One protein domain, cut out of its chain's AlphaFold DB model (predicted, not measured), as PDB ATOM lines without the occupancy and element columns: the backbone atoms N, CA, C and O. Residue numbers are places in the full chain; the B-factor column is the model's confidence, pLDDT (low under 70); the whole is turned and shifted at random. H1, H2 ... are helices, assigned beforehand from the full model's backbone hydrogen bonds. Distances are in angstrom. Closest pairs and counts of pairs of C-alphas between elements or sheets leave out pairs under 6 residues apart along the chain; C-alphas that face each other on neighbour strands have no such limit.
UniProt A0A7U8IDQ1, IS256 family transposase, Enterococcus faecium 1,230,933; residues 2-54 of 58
ATOM      1  N   ILE A   2     203.662 203.887 219.911       69.88
ATOM      2  CA  ILE A   2     202.776 204.197 221.050       69.88
ATOM      3  C   ILE A   2     202.202 202.959 221.760       69.88
ATOM      4  O   ILE A   2     202.176 202.912 222.984       69.88
ATOM      5  N   LYS A   3     201.870 201.884 221.029       68.94
ATOM      6  CA  LYS A   3     201.416 200.610 221.633       68.94
ATOM      7  C   LYS A   3     202.417 199.996 222.635       68.94
ATOM      8  O   LYS A   3     202.012 199.219 223.495       68.94
ATOM      9  N   LYS A   4     203.708 200.363 222.569       66.19
ATOM     10  CA  LYS A   4     204.718 199.943 223.561       66.19
ATOM     11  C   LYS A   4     204.532 200.628 224.923       66.19
ATOM     12  O   LYS A   4     204.929 200.055 225.931       66.19
ATOM     13  N   TYR A   5     203.928 201.815 224.959       63.91
ATOM     14  CA  TYR A   5     203.621 202.550 226.192       63.91
ATOM     15  C   TYR A   5     202.311 202.071 226.827       63.91
ATOM     16  O   TYR A   5     202.205 202.019 228.045       63.91
ATOM     17  N   SER A   6     201.374 201.552 226.022       61.28
ATOM     18  CA  SER A   6     200.159 200.885 226.523       61.28
ATOM     19  C   SER A   6     200.467 199.703 227.461       61.28
ATOM     20  O   SER A   6     199.741 199.478 228.424       61.28
ATOM     21  N   HIS A   7     201.592 199.003 227.259       59.53
ATOM     22  CA  HIS A   7     202.021 197.908 228.141       59.53
ATOM     23  C   HIS A   7     202.530 198.386 229.510       59.53
ATOM     24  O   HIS A   7     202.541 197.603 230.456       59.53
ATOM     25  N   ARG A   8     202.937 199.657 229.639       68.56
ATOM     26  CA  ARG A   8     203.447 200.223 230.899       68.56
ATOM     27  C   ARG A   8     202.339 200.651 231.857       68.56
ATOM     28  O   ARG A   8     202.654 201.009 232.983       68.56
ATOM     29  N   LYS A   9     201.070 200.606 231.419       64.69
ATOM     30  CA  LYS A   9     199.919 201.138 232.167       64.69
ATOM     31  C   LYS A   9     200.204 202.548 232.704       64.69
ATOM     32  O   LYS A   9     200.048 202.801 233.893       64.69
ATOM     33  N   GLU A  10     200.679 203.440 231.833       74.25
ATOM     34  CA  GLU A  10     200.936 204.835 232.200       74.25
ATOM     35  C   GLU A  10     199.657 205.459 232.777       74.25
ATOM     36  O   GLU A  10     198.610 205.455 232.127       74.25
ATOM     37  N   GLN A  11     199.733 205.930 234.024       84.00
ATOM     38  CA  GLN A  11     198.634 206.643 234.664       84.00
ATOM     39  C   GLN A  11     198.791 208.136 234.404       84.00
ATOM     40  O   GLN A  11     199.776 208.754 234.807       84.00
ATOM     41  N   PHE A  12     197.796 208.704 233.735       85.31
ATOM     42  CA  PHE A  12     197.692 210.133 233.488       85.31
ATOM     43  C   PHE A  12     196.860 210.785 234.591       85.31
ATOM     44  O   PHE A  12     195.896 210.197 235.076       85.31
ATOM     45  N   GLN A  13     197.235 212.000 234.989       88.06
ATOM     46  CA  GLN A  13     196.509 212.746 236.024       88.06
ATOM     47  C   GLN A  13     195.133 213.213 235.522       88.06
ATOM     48  O   GLN A  13     194.189 213.310 236.299       88.06
ATOM     49  N   ASN A  14     195.018 213.497 234.221       90.19
ATOM     50  CA  ASN A  14     193.777 213.854 233.531       90.19
ATOM     51  C   ASN A  14     193.876 213.564 232.020       90.19
ATOM     52  O   ASN A  14     194.956 213.262 231.503       90.19
ATOM     53  N   GLU A  15     192.753 213.684 231.311       89.56
ATOM     54  CA  GLU A  15     192.665 213.465 229.861       89.56
ATOM     55  C   GLU A  15     193.591 214.397 229.066       89.56
ATOM     56  O   GLU A  15     194.342 213.939 228.213       89.56
ATOM     57  N   GLU A  16     193.652 215.678 229.429       94.06
ATOM     58  CA  GLU A  16     194.507 216.669 228.761       94.06
ATOM     59  C   GLU A  16     196.004 216.281 228.811       94.06
ATOM     60  O   GLU A  16     196.765 216.474 227.860       94.06
ATOM     61  N   SER A  17     196.463 215.695 229.922       90.50
ATOM     62  CA  SER A  17     197.836 215.189 230.054       90.50
ATOM     63  C   SER A  17     198.104 213.970 229.167       90.50
ATOM     64  O   SER A  17     199.209 213.840 228.633       90.50
ATOM     65  N   MET A  18     197.094 213.125 228.948       88.94
ATOM     66  CA  MET A  18     197.163 212.009 228.006       88.94
ATOM     67  C   MET A  18     197.221 212.517 226.561       88.94
ATOM     68  O   MET A  18     198.060 212.057 225.786       88.94
ATOM     69  N   GLU A  19     196.391 213.497 226.205       91.06
ATOM     70  CA  GLU A  19     196.388 214.102 224.870       91.06
ATOM     71  C   GLU A  19     197.741 214.730 224.532       91.06
ATOM     72  O   GLU A  19     198.327 214.405 223.498       91.06
ATOM     73  N   ARG A  20     198.304 215.547 225.432       93.19
ATOM     74  CA  ARG A  20     199.644 216.133 225.247       93.19
ATOM     75  C   ARG A  20     200.725 215.071 225.043       93.19
ATOM     76  O   ARG A  20     201.601 215.219 224.185       93.19
ATOM     77  N   PHE A  21     200.672 213.985 225.814       89.06
ATOM     78  CA  PHE A  21     201.609 212.875 225.664       89.06
ATOM     79  C   PHE A  21     201.488 212.201 224.289       89.06
ATOM     80  O   PHE A  21     202.500 211.936 223.633       89.06
ATOM     81  N   LEU A  22     200.261 211.952 223.826       89.62
ATOM     82  CA  LEU A  22     200.016 211.366 222.510       89.62
ATOM     83  C   LEU A  22     200.496 212.289 221.389       89.62
ATOM     84  O   LEU A  22     201.258 211.836 220.537       89.62
ATOM     85  N   VAL A  23     200.122 213.571 221.424       92.62
ATOM     86  CA  VAL A  23     200.523 214.577 220.426       92.62
ATOM     87  C   VAL A  23     202.043 214.663 220.321       92.62
ATOM     88  O   VAL A  23     202.587 214.431 219.248       92.62
ATOM     89  N   SER A  24     202.751 214.862 221.435       91.69
ATOM     90  CA  SER A  24     204.222 214.930 221.422       91.69
ATOM     91  C   SER A  24     204.886 213.646 220.902       91.69
ATOM     92  O   SER A  24     205.890 213.696 220.180       91.69
ATOM     93  N   SER A  25     204.314 212.480 221.222       89.06
ATOM     94  CA  SER A  25     204.785 211.188 220.718       89.06
ATOM     95  C   SER A  25     204.586 211.061 219.207       89.06
ATOM     96  O   SER A  25     205.466 210.539 218.514       89.06
ATOM     97  N   PHE A  26     203.443 211.524 218.695       89.88
ATOM     98  CA  PHE A  26     203.157 211.561 217.264       89.88
ATOM     99  C   PHE A  26     204.069 212.543 216.546       89.88
ATOM    100  O   PHE A  26     204.688 212.148 215.567       89.88
ATOM    101  N   ASP A  27     204.234 213.759 217.057       93.38
ATOM    102  CA  ASP A  27     205.102 214.775 216.462       93.38
ATOM    103  C   ASP A  27     206.539 214.280 216.354       93.38
ATOM    104  O   ASP A  27     207.134 214.318 215.280       93.38
ATOM    105  N   THR A  28     207.080 213.712 217.434       91.88
ATOM    106  CA  THR A  28     208.436 213.146 217.430       91.88
ATOM    107  C   THR A  28     208.584 212.042 216.379       91.88
ATOM    108  O   THR A  28     209.596 211.967 215.677       91.88
ATOM    109  N   TYR A  29     207.581 211.168 216.258       90.25
ATOM    110  CA  TYR A  29     207.584 210.114 215.249       90.25
ATOM    111  C   TYR A  29     207.495 210.705 213.838       90.25
ATOM    112  O   TYR A  29     208.325 210.392 212.990       90.25
ATOM    113  N   ASN A  30     206.545 211.603 213.602       90.50
ATOM    114  CA  ASN A  30     206.310 212.229 212.309       90.50
ATOM    115  C   ASN A  30     207.549 212.988 211.838       90.50
ATOM    116  O   ASN A  30     207.995 212.755 210.722       90.50
ATOM    117  N   GLN A  31     208.187 213.782 212.701       92.44
ATOM    118  CA  GLN A  31     209.438 214.473 212.376       92.44
ATOM    119  C   GLN A  31     210.553 213.499 211.980       92.44
ATOM    120  O   GLN A  31     211.244 213.699 210.982       92.44
ATOM    121  N   LYS A  32     210.703 212.387 212.708       92.00
ATOM    122  CA  LYS A  32     211.728 211.376 212.410       92.00
ATOM    123  C   LYS A  32     211.531 210.686 211.053       92.00
ATOM    124  O   LYS A  32     212.508 210.223 210.460       92.00
ATOM    125  N   PHE A  33     210.290 210.565 210.587       90.50
ATOM    126  CA  PHE A  33     209.941 209.830 209.367       90.50
ATOM    127  C   PHE A  33     209.350 210.722 208.263       90.50
ATOM    128  O   PHE A  33     208.897 210.186 207.259       90.50
ATOM    129  N   LEU A  34     209.412 212.050 208.405       89.50
ATOM    130  CA  LEU A  34     208.727 213.015 207.537       89.50
ATOM    131  C   LEU A  34     209.078 212.846 206.053       89.50
ATOM    132  O   LEU A  34     208.197 212.855 205.205       89.50
ATOM    133  N   GLY A  35     210.361 212.649 205.746       88.62
ATOM    134  CA  GLY A  35     210.854 212.451 204.379       88.62
ATOM    135  C   GLY A  35     210.932 210.987 203.942       88.62
ATOM    136  O   GLY A  35     211.715 210.663 203.054       88.62
ATOM    137  N   ARG A  36     210.240 210.066 204.621       89.94
ATOM    138  CA  ARG A  36     210.297 208.634 204.299       89.94
ATOM    139  C   ARG A  36     208.951 208.148 203.796       89.94
ATOM    140  O   ARG A  36     208.001 208.025 204.563       89.94
ATOM    141  N   SER A  37     208.929 207.734 202.540       88.38
ATOM    142  CA  SER A  37     207.820 206.973 201.975       88.38
ATOM    143  C   SER A  37     207.973 205.485 202.296       88.38
ATOM    144  O   SER A  37     209.078 204.937 202.342       88.38
ATOM    145  N   HIS A  38     206.857 204.793 202.536       89.50
ATOM    146  CA  HIS A  38     206.875 203.330 202.571       89.50
ATOM    147  C   HIS A  38     207.287 202.803 201.191       89.50
ATOM    148  O   HIS A  38     206.849 203.353 200.185       89.50
ATOM    149  N   LYS A  39     208.058 201.711 201.122       87.19
ATOM    150  CA  LYS A  39     208.618 201.196 199.855       87.19
ATOM    151  C   LYS A  39     207.577 201.020 198.745       87.19
ATOM    152  O   LYS A  39     207.855 201.345 197.602       87.19
ATOM    153  N   GLY A  40     206.384 200.531 199.090       90.12
ATOM    154  CA  GLY A  40     205.289 200.376 198.125       90.12
ATOM    155  C   GLY A  40     204.745 201.706 197.593       90.12
ATOM    156  O   GLY A  40     204.397 201.788 196.426       90.12
ATOM    157  N   PHE A  41     204.721 202.760 198.416       88.75
ATOM    158  CA  PHE A  41     204.306 204.096 197.975       88.75
ATOM    159  C   PHE A  41     205.419 204.837 197.241       88.75
ATOM    160  O   PHE A  41     205.143 205.605 196.330       88.75
ATOM    161  N   GLN A  42     206.677 204.564 197.588       91.31
ATOM    162  CA  GLN A  42     207.827 205.178 196.934       91.31
ATOM    163  C   GLN A  42     207.910 204.835 195.437       91.31
ATOM    164  O   GLN A  42     208.447 205.606 194.656       91.31
ATOM    165  N   GLN A  43     207.332 203.708 195.012       91.81
ATOM    166  CA  GLN A  43     207.264 203.339 193.594       91.81
ATOM    167  C   GLN A  43     206.460 204.336 192.748       91.81
ATOM    168  O   GLN A  43     206.771 204.508 191.574       91.81
ATOM    169  N   ALA A  44     205.464 205.000 193.338       91.56
ATOM    170  CA  ALA A  44     204.632 205.985 192.651       91.56
ATOM    171  C   ALA A  44     205.239 207.401 192.658       91.56
ATOM    172  O   ALA A  44     204.719 208.281 191.983       91.56
ATOM    173  N   GLU A  45     206.328 207.637 193.402       90.38
ATOM    174  CA  GLU A  45     206.917 208.971 193.602       90.38
ATOM    175  C   GLU A  45     207.272 209.644 192.266       90.38
ATOM    176  O   GLU A  45     206.846 210.766 192.012       90.38
ATOM    177  N   GLY A  46     207.934 208.921 191.357       90.25
ATOM    178  CA  GLY A  46     208.324 209.465 190.051       90.25
ATOM    179  C   GLY A  46     207.162 209.705 189.077       90.25
ATOM    180  O   GLY A  46     207.253 210.597 188.238       90.25
ATOM    181  N   GLU A  47     206.074 208.931 189.166       92.31
ATOM    182  CA  GLU A  47     204.864 209.166 188.362       92.31
ATOM    183  C   GLU A  47     204.119 210.402 188.879       92.31
ATOM    184  O   GLU A  47     203.753 211.283 188.103       92.31
ATOM    185  N   LEU A  48     203.981 210.517 190.201       91.31
ATOM    186  CA  LEU A  48     203.359 211.669 190.846       91.31
ATOM    187  C   LEU A  48     204.128 212.965 190.567       91.31
ATOM    188  O   LEU A  48     203.506 213.975 190.251       91.31
ATOM    189  N   GLU A  49     205.461 212.948 190.623       91.19
ATOM    190  CA  GLU A  49     206.287 214.109 190.261       91.19
ATOM    191  C   GLU A  49     206.065 214.545 188.806       91.19
ATOM    192  O   GLU A  49     205.968 215.741 188.525       91.19
ATOM    193  N   GLN A  50     205.925 213.597 187.877       91.38
ATOM    194  CA  GLN A  50     205.627 213.905 186.475       91.38
ATOM    195  C   GLN A  50     204.232 214.506 186.303       91.38
ATOM    196  O   GLN A  50     204.087 215.482 185.574       91.38
ATOM    197  N   MET A  51     203.218 213.970 186.985       90.88
ATOM    198  CA  MET A  51     201.852 214.504 186.924       90.88
ATOM    199  C   MET A  51     201.761 215.910 187.529       90.88
ATOM    200  O   MET A  51     201.096 216.777 186.971       90.88
ATOM    201  N   LEU A  52     202.439 216.146 188.655       89.00
ATOM    202  CA  LEU A  52     202.394 217.416 189.388       89.00
ATOM    203  C   LEU A  52     203.276 218.513 188.777       89.00
ATOM    204  O   LEU A  52     203.051 219.690 189.043       89.00
ATOM    205  N   SER A  53     204.285 218.144 187.986       87.88
ATOM    206  CA  SER A  53     205.128 219.101 187.258       87.88
ATOM    207  C   SER A  53     204.516 219.561 185.935       87.88
ATOM    208  O   SER A  53     205.041 220.495 185.323       87.88
ATOM    209  N   GLN A  54     203.405 218.958 185.496       78.69
ATOM    210  CA  GLN A  54     202.687 219.466 184.334       78.69
ATOM    211  C   GLN A  54     202.039 220.813 184.680       78.69
ATOM    212  O   GLN A  54     201.417 220.942 185.738       78.69
TER     213      GLN A  54
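AT A GLANCE: This is residues 2 to 54 of the 58 residues of the protein "IS256 family transposase" of Enterococcus faecium 1,230,933 (UniProt A0A7U8IDQ1). A string of four separate helices is drawn out along one long axis, with the long helix H2 as its main piece. At one end of H2, residues 7 to 14 fold the chain back to the short helix H1; beyond the other end, the short H3 and then H4 continue as an arm, and no helix touches another. The printed part has 53 residues with four named helices in the order H1, H2, H3, H4 and no named strand, and the class is all helix. It is extended, with a radius of gyration of the C-alphas of 17.5 A and spans of 52 by 20 by 14 A.

IN THESE COORDINATES: H1 is residues 3 to 6, 5.1 A from first to last C-alpha, beginning at C-alpha 3 at (201.416, 200.610, 221.633). H2, residues 15 to 33, is 27.0 A long, from C-alpha 15 at (192.665, 213.465, 229.861). H3 is residues 39 to 42, 5.0 A. H4, residues 45 to 52, is 10.5 A long and ends at C-alpha 52 at (202.394, 217.416, 189.388).

HOW THE PARTS SIT: H1 is apart from H2, from H3 and from H4. H2 is apart from H3 and from H4. H3 and H4 meet only through their link. Every O i to N i+4 pair is within hydrogen-bond range in H2 and H4. H1 and H3 are too short for such a pair, and each has 1 O i to N i+3 pair, within range.

THE WHOLE: The C-alphas of Gln 13 and Gln 54, the two farthest apart, are 52.5 A apart. The printed part has no cut. The link from H1 to H2 is short, and those from H2 to H3 and from H3 to H4 are tight. The mean pLDDT of the printed part is 85.9, and residues 2 to 9 are under 70.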